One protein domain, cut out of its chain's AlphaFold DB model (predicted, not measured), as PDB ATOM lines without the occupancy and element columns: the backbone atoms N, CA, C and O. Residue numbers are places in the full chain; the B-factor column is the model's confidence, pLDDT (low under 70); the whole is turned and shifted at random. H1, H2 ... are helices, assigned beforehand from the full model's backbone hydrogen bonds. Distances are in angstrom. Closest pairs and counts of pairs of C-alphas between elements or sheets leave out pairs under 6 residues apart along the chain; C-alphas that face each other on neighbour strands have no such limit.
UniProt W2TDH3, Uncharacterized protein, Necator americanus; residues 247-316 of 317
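What this domain is: This is residues 247 to 316 of the 317 residues of an uncharacterized protein of Necator americanus (UniProt W2TDH3). Three helices lie side by side as an up-and-down bundle in the shape of a rod, with the short H1 and the longer H2 both packed on H3, whose length runs along the rod. H2 and H3 fold back on each other as a hairpin, while H1 runs the same way as H3 and comes only close to H2. The printed part has 70 residues, with three named helices in the order H1, H2, H3 and no named strand; the class is all helix. It is compact, with a radius of gyration of the C-alphas of 12.6 A, and spans 42 by 17 by 17 A.

How they stand to each other: H1, residues 247 to 257, touches H3, residues 290 to 315, at a shallow tilt of 16 degrees, the same way; their closest C-alphas, those of Ile 256 and Glu 301, are 5.3 A apart. H1 is close to but not clearly touching H2, residues 266 to 286: the closest C-alphas, Ile 253 and Val 276, are 7.9 A apart. These two run opposite ways at a shallow tilt of 33 degrees, only just short of steep. H2 and H3 form a helical hairpin and touch at a shallow tilt of 20 degrees, opposite ways, with the C-alphas of Ala 283 and Tyr 293 closest at 5.5 A. H3 touches H2 with residues 293 to 304 alone. In H1, H2 and H3 every O i to N i+4 pair is within hydrogen-bond range.

Where its parts are: H1 begins at C-alpha 247 (-15.757, 4.933, 6.655) and is 15.1 A long from first to last C-alpha. H2 begins at C-alpha 266 (-24.530, -16.868, -5.973) and measures 30.3 A. H3 measures 37.1 A and ends at C-alpha 315 (-28.942, -27.446, 1.607).

The domain as a whole: The two C-alphas farthest apart, those of Lys 288 and Tyr 316, are 42.1 A apart. The printed part has no cut. The link from H1 to H2 is short, with 8 residues, and the link from H2 to H3 is tight, with 3. The mean pLDDT of the printed part is 84.9, and residues 314 to 316 are under 70.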
ATOM      1  N   LYS A 247     -16.790   5.825   6.114       84.00
ATOM      2  CA  LYS A 247     -15.757   4.933   6.655       84.00
ATOM      3  C   LYS A 247     -16.341   3.963   7.685       84.00
ATOM      4  O   LYS A 247     -16.123   2.766   7.558       84.00
ATOM      5  N   VAL A 248     -17.125   4.472   8.635       86.94
ATOM      6  CA  VAL A 248     -17.790   3.651   9.656       86.94
ATOM      7  C   VAL A 248     -18.776   2.692   8.998       86.94
ATOM      8  O   VAL A 248     -18.773   1.505   9.301       86.94
ATOM      9  N   ARG A 249     -19.585   3.182   8.052       85.44
ATOM     10  CA  ARG A 249     -20.565   2.341   7.350       85.44
ATOM     11  C   ARG A 249     -19.900   1.190   6.596       85.44
ATOM     12  O   ARG A 249     -20.336   0.048   6.694       85.44
ATOM     13  N   ARG A 250     -18.785   1.471   5.910       85.94
ATOM     14  CA  ARG A 250     -17.965   0.452   5.236       85.94
ATOM     15  C   ARG A 250     -17.392  -0.574   6.211       85.94
ATOM     16  O   ARG A 250     -17.403  -1.758   5.900       85.94
ATOM     17  N   GLU A 251     -16.895  -0.128   7.363       89.00
ATOM     18  CA  GLU A 251     -16.354  -1.019   8.394       89.00
ATOM     19  C   GLU A 251     -17.427  -1.976   8.934       89.00
ATOM     20  O   GLU A 251     -17.161  -3.168   9.060       89.00
ATOM     21  N   GLU A 252     -18.645  -1.493   9.201       91.06
ATOM     22  CA  GLU A 252     -19.736  -2.349   9.687       91.06
ATOM     23  C   GLU A 252     -20.263  -3.310   8.609       91.06
ATOM     24  O   GLU A 252     -20.472  -4.486   8.897       91.06
ATOM     25  N   ILE A 253     -20.403  -2.864   7.352       88.38
ATOM     26  CA  ILE A 253     -20.748  -3.768   6.241       88.38
ATOM     27  C   ILE A 253     -19.671  -4.839   6.056       88.38
ATOM     28  O   ILE A 253     -20.009  -6.004   5.876       88.38
ATOM     29  N   SER A 254     -18.385  -4.480   6.133       86.81
ATOM     30  CA  SER A 254     -17.289  -5.443   5.961       86.81
ATOM     31  C   SER A 254     -17.390  -6.606   6.947       86.81
ATOM     32  O   SER A 254     -17.194  -7.747   6.549       86.81
ATOM     33  N   LYS A 255     -17.774  -6.343   8.206       90.25
ATOM     34  CA  LYS A 255     -17.985  -7.405   9.207       90.25
ATOM     35  C   LYS A 255     -19.076  -8.386   8.789       90.25
ATOM     36  O   LYS A 255     -18.957  -9.578   9.043       90.25
ATOM     37  N   ILE A 256     -20.138  -7.889   8.154       90.38
ATOM     38  CA  ILE A 256     -21.230  -8.720   7.642       90.38
ATOM     39  C   ILE A 256     -20.751  -9.526   6.432       90.38
ATOM     40  O   ILE A 256     -20.989 -10.730   6.373       90.38
ATOM     41  N   MET A 257     -20.036  -8.885   5.506       86.31
ATOM     42  CA  MET A 257     -19.477  -9.527   4.312       86.31
ATOM     43  C   MET A 257     -18.528 -10.673   4.662       86.31
ATOM     44  O   MET A 257     -18.597 -11.729   4.039       86.31
ATOM     45  N   ASP A 258     -17.708 -10.506   5.702       87.25
ATOM     46  CA  ASP A 258     -16.790 -11.540   6.194       87.25
ATOM     47  C   ASP A 258     -17.517 -12.795   6.713       87.25
ATOM     48  O   ASP A 258     -16.917 -13.869   6.794       87.25
ATOM     49  N   ARG A 259     -18.812 -12.690   7.052       85.19
ATOM     50  CA  ARG A 259     -19.638 -13.830   7.483       85.19
ATOM     51  C   ARG A 259     -20.341 -14.549   6.344       85.19
ATOM     52  O   ARG A 259     -20.832 -15.656   6.563       85.19
ATOM     53  N   ILE A 260     -20.430 -13.940   5.164       85.62
ATOM     54  CA  ILE A 260     -21.086 -14.561   4.016       85.62
ATOM     55  C   ILE A 260     -20.184 -15.679   3.500       85.62
ATOM     56  O   ILE A 260     -19.110 -15.443   2.946       85.62
ATOM     57  N   ASP A 261     -20.634 -16.917   3.701       78.25
ATOM     58  CA  ASP A 261     -19.904 -18.093   3.251       78.25
ATOM     59  C   ASP A 261     -19.849 -18.126   1.717       78.25
ATOM     60  O   ASP A 261     -20.875 -18.111   1.031       78.25
ATOM     61  N   ARG A 262     -18.631 -18.191   1.175       74.56
ATOM     62  CA  ARG A 262     -18.382 -18.273  -0.270       74.56
ATOM     63  C   ARG A 262     -18.835 -19.604  -0.872       74.56
ATOM     64  O   ARG A 262     -18.851 -19.730  -2.091       74.56
ATOM     65  N   SER A 263     -19.181 -20.599  -0.050       76.50
ATOM     66  CA  SER A 263     -19.792 -21.844  -0.522       76.50
ATOM     67  C   SER A 263     -21.282 -21.705  -0.846       76.50
ATOM     68  O   SER A 263     -21.866 -22.641  -1.396       76.50
ATOM     69  N   LEU A 264     -21.924 -20.588  -0.481       78.81
ATOM     70  CA  LEU A 264     -23.328 -20.355  -0.803       78.81
ATOM     71  C   LEU A 264     -23.520 -20.153  -2.315       78.81
ATOM     72  O   LEU A 264     -22.685 -19.527  -2.969       78.81
ATOM     73  N   PRO A 265     -24.649 -20.612  -2.889       79.50
ATOM     74  CA  PRO A 265     -24.994 -20.293  -4.268       79.50
ATOM     75  C   PRO A 265     -25.065 -18.777  -4.493       79.50
ATOM     76  O   PRO A 265     -25.655 -18.054  -3.689       79.50
ATOM     77  N   ASN A 266     -24.555 -18.298  -5.633       77.75
ATOM     78  CA  ASN A 266     -24.530 -16.868  -5.973       77.75
ATOM     79  C   ASN A 266     -25.902 -16.179  -5.865       77.75
ATOM     80  O   ASN A 266     -25.973 -14.997  -5.540       77.75
ATOM     81  N   SER A 267     -26.999 -16.894  -6.130       76.88
ATOM     82  CA  SER A 267     -28.360 -16.370  -5.967       76.88
ATOM     83  C   SER A 267     -28.690 -16.033  -4.511       76.88
ATOM     84  O   SER A 267     -29.201 -14.949  -4.246       76.88
ATOM     85  N   GLN A 268     -28.336 -16.918  -3.574       81.31
ATOM     86  CA  GLN A 268     -28.524 -16.719  -2.134       81.31
ATOM     87  C   GLN A 268     -27.633 -15.592  -1.612       81.31
ATOM     88  O   GLN A 268     -28.093 -14.743  -0.854       81.31
ATOM     89  N   VAL A 269     -26.379 -15.537  -2.073       83.12
ATOM     90  CA  VAL A 269     -25.460 -14.440  -1.741       83.12
ATOM     91  C   VAL A 269     -26.043 -13.098  -2.191       83.12
ATOM     92  O   VAL A 269     -26.139 -12.181  -1.384       83.12
ATOM     93  N   ARG A 270     -26.519 -12.984  -3.438       81.88
ATOM     94  CA  ARG A 270     -27.147 -11.746  -3.939       81.88
ATOM     95  C   ARG A 270     -28.386 -11.337  -3.147       81.88
ATOM     96  O   ARG A 270     -28.599 -10.147  -2.947       81.88
ATOM     97  N   GLU A 271     -29.208 -12.292  -2.727       83.62
ATOM     98  CA  GLU A 271     -30.400 -12.008  -1.924       83.62
ATOM     99  C   GLU A 271     -30.026 -11.447  -0.547       83.62
ATOM    100  O   GLU A 271     -30.535 -10.398  -0.156       83.62
ATOM    101  N   ILE A 272     -29.061 -12.078   0.132       87.75
ATOM    102  CA  ILE A 272     -28.517 -11.594   1.409       87.75
ATOM    103  C   ILE A 272     -27.961 -10.174   1.250       87.75
ATOM    104  O   ILE A 272     -28.235  -9.312   2.080       87.75
ATOM    105  N   LEU A 273     -27.220  -9.901   0.174       87.50
ATOM    106  CA  LEU A 273     -26.636  -8.578  -0.065       87.50
ATOM    107  C   LEU A 273     -27.693  -7.490  -0.258       87.50
ATOM    108  O   LEU A 273     -27.566  -6.423   0.334       87.50
ATOM    109  N   ARG A 274     -28.765  -7.759  -1.017       82.69
ATOM    110  CA  ARG A 274     -29.870  -6.795  -1.176       82.69
ATOM    111  C   ARG A 274     -30.525  -6.452   0.158       82.69
ATOM    112  O   ARG A 274     -30.849  -5.292   0.399       82.69
ATOM    113  N   GLU A 275     -30.708  -7.444   1.025       86.44
ATOM    114  CA  GLU A 275     -31.257  -7.208   2.361       86.44
ATOM    115  C   GLU A 275     -30.301  -6.399   3.232       86.44
ATOM    116  O   GLU A 275     -30.737  -5.472   3.912       86.44
ATOM    117  N   VAL A 276     -29.000  -6.695   3.181       88.31
ATOM    118  CA  VAL A 276     -27.977  -5.920   3.894       88.31
ATOM    119  C   VAL A 276     -27.967  -4.467   3.420       88.31
ATOM    120  O   VAL A 276     -27.948  -3.567   4.256       88.31
ATOM    121  N   GLU A 277     -28.042  -4.214   2.113       86.75
ATOM    122  CA  GLU A 277     -28.135  -2.857   1.563       86.75
ATOM    123  C   GLU A 277     -29.396  -2.131   2.040       86.75
ATOM    124  O   GLU A 277     -29.342  -0.964   2.429       86.75
ATOM    125  N   GLN A 278     -30.546  -2.807   2.039       82.75
ATOM    126  CA  GLN A 278     -31.797  -2.212   2.494       82.75
ATOM    127  C   GLN A 278     -31.756  -1.888   3.996       82.75
ATOM    128  O   GLN A 278     -32.151  -0.793   4.407       82.75
ATOM    129  N   LEU A 279     -31.257  -2.814   4.814       86.62
ATOM    130  CA  LEU A 279     -31.124  -2.632   6.258       86.62
ATOM    131  C   LEU A 279     -30.082  -1.569   6.607       86.62
ATOM    132  O   LEU A 279     -30.310  -0.792   7.535       86.62
ATOM    133  N   GLU A 280     -28.996  -1.462   5.840       90.19
ATOM    134  CA  GLU A 280     -28.024  -0.383   6.009       90.19
ATOM    135  C   GLU A 280     -28.650   0.981   5.735       90.19
ATOM    136  O   GLU A 280     -28.472   1.891   6.545       90.19
ATOM    137  N   ARG A 281     -29.448   1.116   4.667       83.94
ATOM    138  CA  ARG A 281     -30.156   2.371   4.370       83.94
ATOM    139  C   ARG A 281     -31.086   2.770   5.506       83.94
ATOM    140  O   ARG A 281     -31.114   3.937   5.890       83.94
ATOM    141  N   TYR A 282     -31.824   1.815   6.072       84.69
ATOM    142  CA  TYR A 282     -32.660   2.090   7.239       84.69
ATOM    143  C   TYR A 282     -31.815   2.496   8.450       84.69
ATOM    144  O   TYR A 282     -32.099   3.520   9.072       84.69
ATOM    145  N   ALA A 283     -30.748   1.759   8.762       88.12
ATOM    146  CA  ALA A 283     -29.861   2.081   9.877       88.12
ATOM    147  C   ALA A 283     -29.237   3.478   9.728       88.12
ATOM    148  O   ALA A 283     -29.241   4.255  10.682       88.12
ATOM    149  N   ALA A 284     -28.755   3.826   8.533       84.94
ATOM    150  CA  ALA A 284     -28.145   5.116   8.231       84.94
ATOM    151  C   ALA A 284     -29.155   6.273   8.274       84.94
ATOM    152  O   ALA A 284     -28.816   7.360   8.729       84.94
ATOM    153  N   ASN A 285     -30.400   6.043   7.846       84.50
ATOM    154  CA  ASN A 285     -31.450   7.063   7.843       84.50
ATOM    155  C   ASN A 285     -31.990   7.385   9.249       84.50
ATOM    156  O   ASN A 285     -32.409   8.512   9.507       84.50
ATOM    157  N   PHE A 286     -32.021   6.402  10.156       85.00
ATOM    158  CA  PHE A 286     -32.595   6.580  11.496       85.00
ATOM    159  C   PHE A 286     -31.567   6.900  12.585       85.00
ATOM    160  O   PHE A 286     -31.929   7.529  13.582       85.00
ATOM    161  N   ALA A 287     -30.312   6.478  12.422       87.75
ATOM    162  CA  ALA A 287     -29.276   6.726  13.415       87.75
ATOM    163  C   ALA A 287     -28.895   8.209  13.464       87.75
ATOM    164  O   ALA A 287     -28.521   8.810  12.458       87.75
ATOM    165  N   LYS A 288     -28.934   8.798  14.660       88.25
ATOM    166  CA  LYS A 288     -28.491  10.183  14.887       88.25
ATOM    167  C   LYS A 288     -27.026  10.264  15.289       88.25
ATOM    168  O   LYS A 288     -26.419  11.328  15.206       88.25
ATOM    169  N   VAL A 289     -26.477   9.150  15.767       90.44
ATOM    170  CA  VAL A 289     -25.093   9.020  16.221       90.44
ATOM    171  C   VAL A 289     -24.521   7.656  15.841       90.44
ATOM    172  O   VAL A 289     -25.245   6.673  15.681       90.44
ATOM    173  N   GLU A 290     -23.194   7.580  15.774       91.19
ATOM    174  CA  GLU A 290     -22.443   6.385  15.375       91.19
ATOM    175  C   GLU A 290     -22.819   5.115  16.158       91.19
ATOM    176  O   GLU A 290     -22.967   4.046  15.573       91.19
ATOM    177  N   ASN A 291     -23.021   5.220  17.474       92.75
ATOM    178  CA  ASN A 291     -23.363   4.061  18.304       92.75
ATOM    179  C   ASN A 291     -24.749   3.480  17.989       92.75
ATOM    180  O   ASN A 291     -24.929   2.268  18.077       92.75
ATOM    181  N   GLU A 292     -25.725   4.314  17.620       91.56
ATOM    182  CA  GLU A 292     -27.059   3.839  17.229       91.56
ATOM    183  C   GLU A 292     -26.979   3.056  15.917       91.56
ATOM    184  O   GLU A 292     -27.543   1.965  15.815       91.56
ATOM    185  N   TYR A 293     -26.201   3.570  14.960       93.31
ATOM    186  CA  TYR A 293     -25.927   2.892  13.699       93.31
ATOM    187  C   TYR A 293     -25.238   1.542  13.928       93.31
ATOM    188  O   TYR A 293     -25.721   0.520  13.449       93.31
ATOM    189  N   LYS A 294     -24.158   1.508  14.720       93.25
ATOM    190  CA  LYS A 294     -23.439   0.262  15.036       93.25
ATOM    191  C   LYS A 294     -24.330  -0.768  15.724       93.25
ATOM    192  O   LYS A 294     -24.258  -1.945  15.391       93.25
ATOM    193  N   ASN A 295     -25.204  -0.344  16.637       93.00
ATOM    194  CA  ASN A 295     -26.158  -1.252  17.274       93.00
ATOM    195  C   ASN A 295     -27.164  -1.828  16.262       93.00
ATOM    196  O   ASN A 295     -27.444  -3.026  16.294       93.00
ATOM    197  N   ALA A 296     -27.683  -1.008  15.343       91.62
ATOM    198  CA  ALA A 296     -28.579  -1.477  14.283       91.62
ATOM    199  C   ALA A 296     -27.872  -2.439  13.308       91.62
ATOM    200  O   ALA A 296     -28.425  -3.483  12.948       91.62
ATOM    201  N   MET A 297     -26.625  -2.142  12.937       93.94
ATOM    202  CA  MET A 297     -25.817  -3.021  12.089       93.94
ATOM    203  C   MET A 297     -25.432  -4.325  12.799       93.94
ATOM    204  O   MET A 297     -25.440  -5.371  12.160       93.94
ATOM    205  N   GLY A 298     -25.211  -4.318  14.118       91.31
ATOM    206  CA  GLY A 298     -24.987  -5.542  14.900       91.31
ATOM    207  C   GLY A 298     -26.203  -6.482  14.927       91.31
ATOM    208  O   GLY A 298     -26.057  -7.707  14.864       91.31
ATOM    209  N   ASN A 299     -27.422  -5.929  14.946       90.75
ATOM    210  CA  ASN A 299     -28.646  -6.723  14.780       90.75
ATOM    211  C   ASN A 299     -28.736  -7.317  13.368       90.75
ATOM    212  O   ASN A 299     -29.099  -8.482  13.210       90.75
ATOM    213  N   THR A 300     -28.357  -6.533  12.355       90.88
ATOM    214  CA  THR A 300     -28.301  -6.982  10.957       90.88
ATOM    215  C   THR A 300     -27.294  -8.122  10.784       90.88
ATOM    216  O   THR A 300     -27.637  -9.166  10.235       90.88
ATOM    217  N   GLU A 301     -26.086  -7.989  11.336       92.44
ATOM    218  CA  GLU A 301     -25.046  -9.028  11.337       92.44
ATOM    219  C   GLU A 301     -25.537 -10.338  11.973       92.44
ATOM    220  O   GLU A 301     -25.293 -11.434  11.451       92.44
ATOM    221  N   SER A 302     -26.264 -10.232  13.086       89.44
ATOM    222  CA  SER A 302     -26.848 -11.385  13.775       89.44
ATOM    223  C   SER A 302     -27.915 -12.075  12.917       89.44
ATOM    224  O   SER A 302     -27.871 -13.295  12.763       89.44
ATOM    225  N   GLY A 303     -28.813 -11.303  12.294       89.62
ATOM    226  CA  GLY A 303     -29.848 -11.829  11.398       89.62
ATOM    227  C   GLY A 303     -29.274 -12.508  10.151       89.62
ATOM    228  O   GLY A 303     -29.702 -13.603   9.787       89.62
ATOM    229  N   VAL A 304     -28.238 -11.924   9.540       90.19
ATOM    230  CA  VAL A 304     -27.519 -12.533   8.407       90.19
ATOM    231  C   VAL A 304     -26.871 -13.856   8.823       90.19
ATOM    232  O   VAL A 304     -27.004 -14.857   8.123       90.19
ATOM    233  N   SER A 305     -26.229 -13.897   9.994       89.44
ATOM    234  CA  SER A 305     -25.604 -15.123  10.517       89.44
ATOM    235  C   SER A 305     -26.622 -16.246  10.743       89.44
ATOM    236  O   SER A 305     -26.359 -17.410  10.424       89.44
ATOM    237  N   GLU A 306     -27.796 -15.910  11.280       88.19
ATOM    238  CA  GLU A 306     -28.894 -16.858  11.475       88.19
ATOM    239  C   GLU A 306     -29.428 -17.375  10.134       88.19
ATOM    240  O   GLU A 306     -29.590 -18.584   9.950       88.19
ATOM    241  N   ARG A 307     -29.626 -16.479   9.163       86.25
ATOM    242  CA  ARG A 307     -30.078 -16.835   7.817       86.25
ATOM    243  C   ARG A 307     -29.104 -17.774   7.109       86.25
ATOM    244  O   ARG A 307     -29.533 -18.807   6.602       86.25
ATOM    245  N   ILE A 308     -27.808 -17.465   7.121       87.44
ATOM    246  CA  ILE A 308     -26.761 -18.326   6.546       87.44
ATOM    247  C   ILE A 308     -26.788 -19.710   7.203       87.44
ATOM    248  O   ILE A 308     -26.782 -20.733   6.518       87.44
ATOM    249  N   SER A 309     -26.898 -19.748   8.534       85.31
ATOM    250  CA  SER A 309     -26.996 -21.002   9.286       85.31
ATOM    251  C   SER A 309     -28.220 -21.824   8.873       85.31
ATOM    252  O   SER A 309     -28.131 -23.045   8.748       85.31
ATOM    253  N   ASN A 310     -29.359 -21.170   8.633       83.31
ATOM    254  CA  ASN A 310     -30.572 -21.830   8.166       83.31
ATOM    255  C   ASN A 310     -30.406 -22.373   6.741       83.31
ATOM    256  O   ASN A 310     -30.732 -23.533   6.509       83.31
ATOM    257  N   ILE A 311     -29.835 -21.601   5.810       80.31
ATOM    258  CA  ILE A 311     -29.581 -22.061   4.433       80.31
ATOM    259  C   ILE A 311     -28.696 -23.312   4.435       80.31
ATOM    260  O   ILE A 311     -29.035 -24.312   3.797       80.31
ATOM    261  N   ASN A 312     -27.610 -23.301   5.211       76.06
ATOM    262  CA  ASN A 312     -26.697 -24.440   5.297       76.06
ATOM    263  C   ASN A 312     -27.383 -25.702   5.845       76.06
ATOM    264  O   ASN A 312     -27.146 -26.791   5.327       76.06
ATOM    265  N   ARG A 313     -28.300 -25.565   6.816       73.75
ATOM    266  CA  ARG A 313     -29.082 -26.693   7.365       73.75
ATOM    267  C   ARG A 313     -30.047 -27.327   6.362       73.75
ATOM    268  O   ARG A 313     -30.322 -28.516   6.474       73.75
ATOM    269  N   TYR A 314     -30.588 -26.553   5.421       61.84
ATOM    270  CA  TYR A 314     -31.546 -27.063   4.430       61.84
ATOM    271  C   TYR A 314     -30.888 -27.539   3.131       61.84
ATOM    272  O   TYR A 314     -31.508 -28.293   2.385       61.84
ATOM    273  N   THR A 315     -29.647 -27.122   2.860       56.00
ATOM    274  CA  THR A 315     -28.942 -27.446   1.607       56.00
ATOM    275  C   THR A 315     -28.049 -28.689   1.734       56.00
ATOM    276  O   THR A 315     -27.853 -29.394   0.748       56.00
ATOM    277  N   TYR A 316     -27.564 -29.006   2.941       48.66
ATOM    278  CA  TYR A 316     -26.744 -30.191   3.223       48.66
ATOM    279  C   TYR A 316     -27.222 -30.888   4.517       48.66
ATOM    280  O   TYR A 316     -26.746 -30.525   5.596       48.66
TER     281      TYR A 316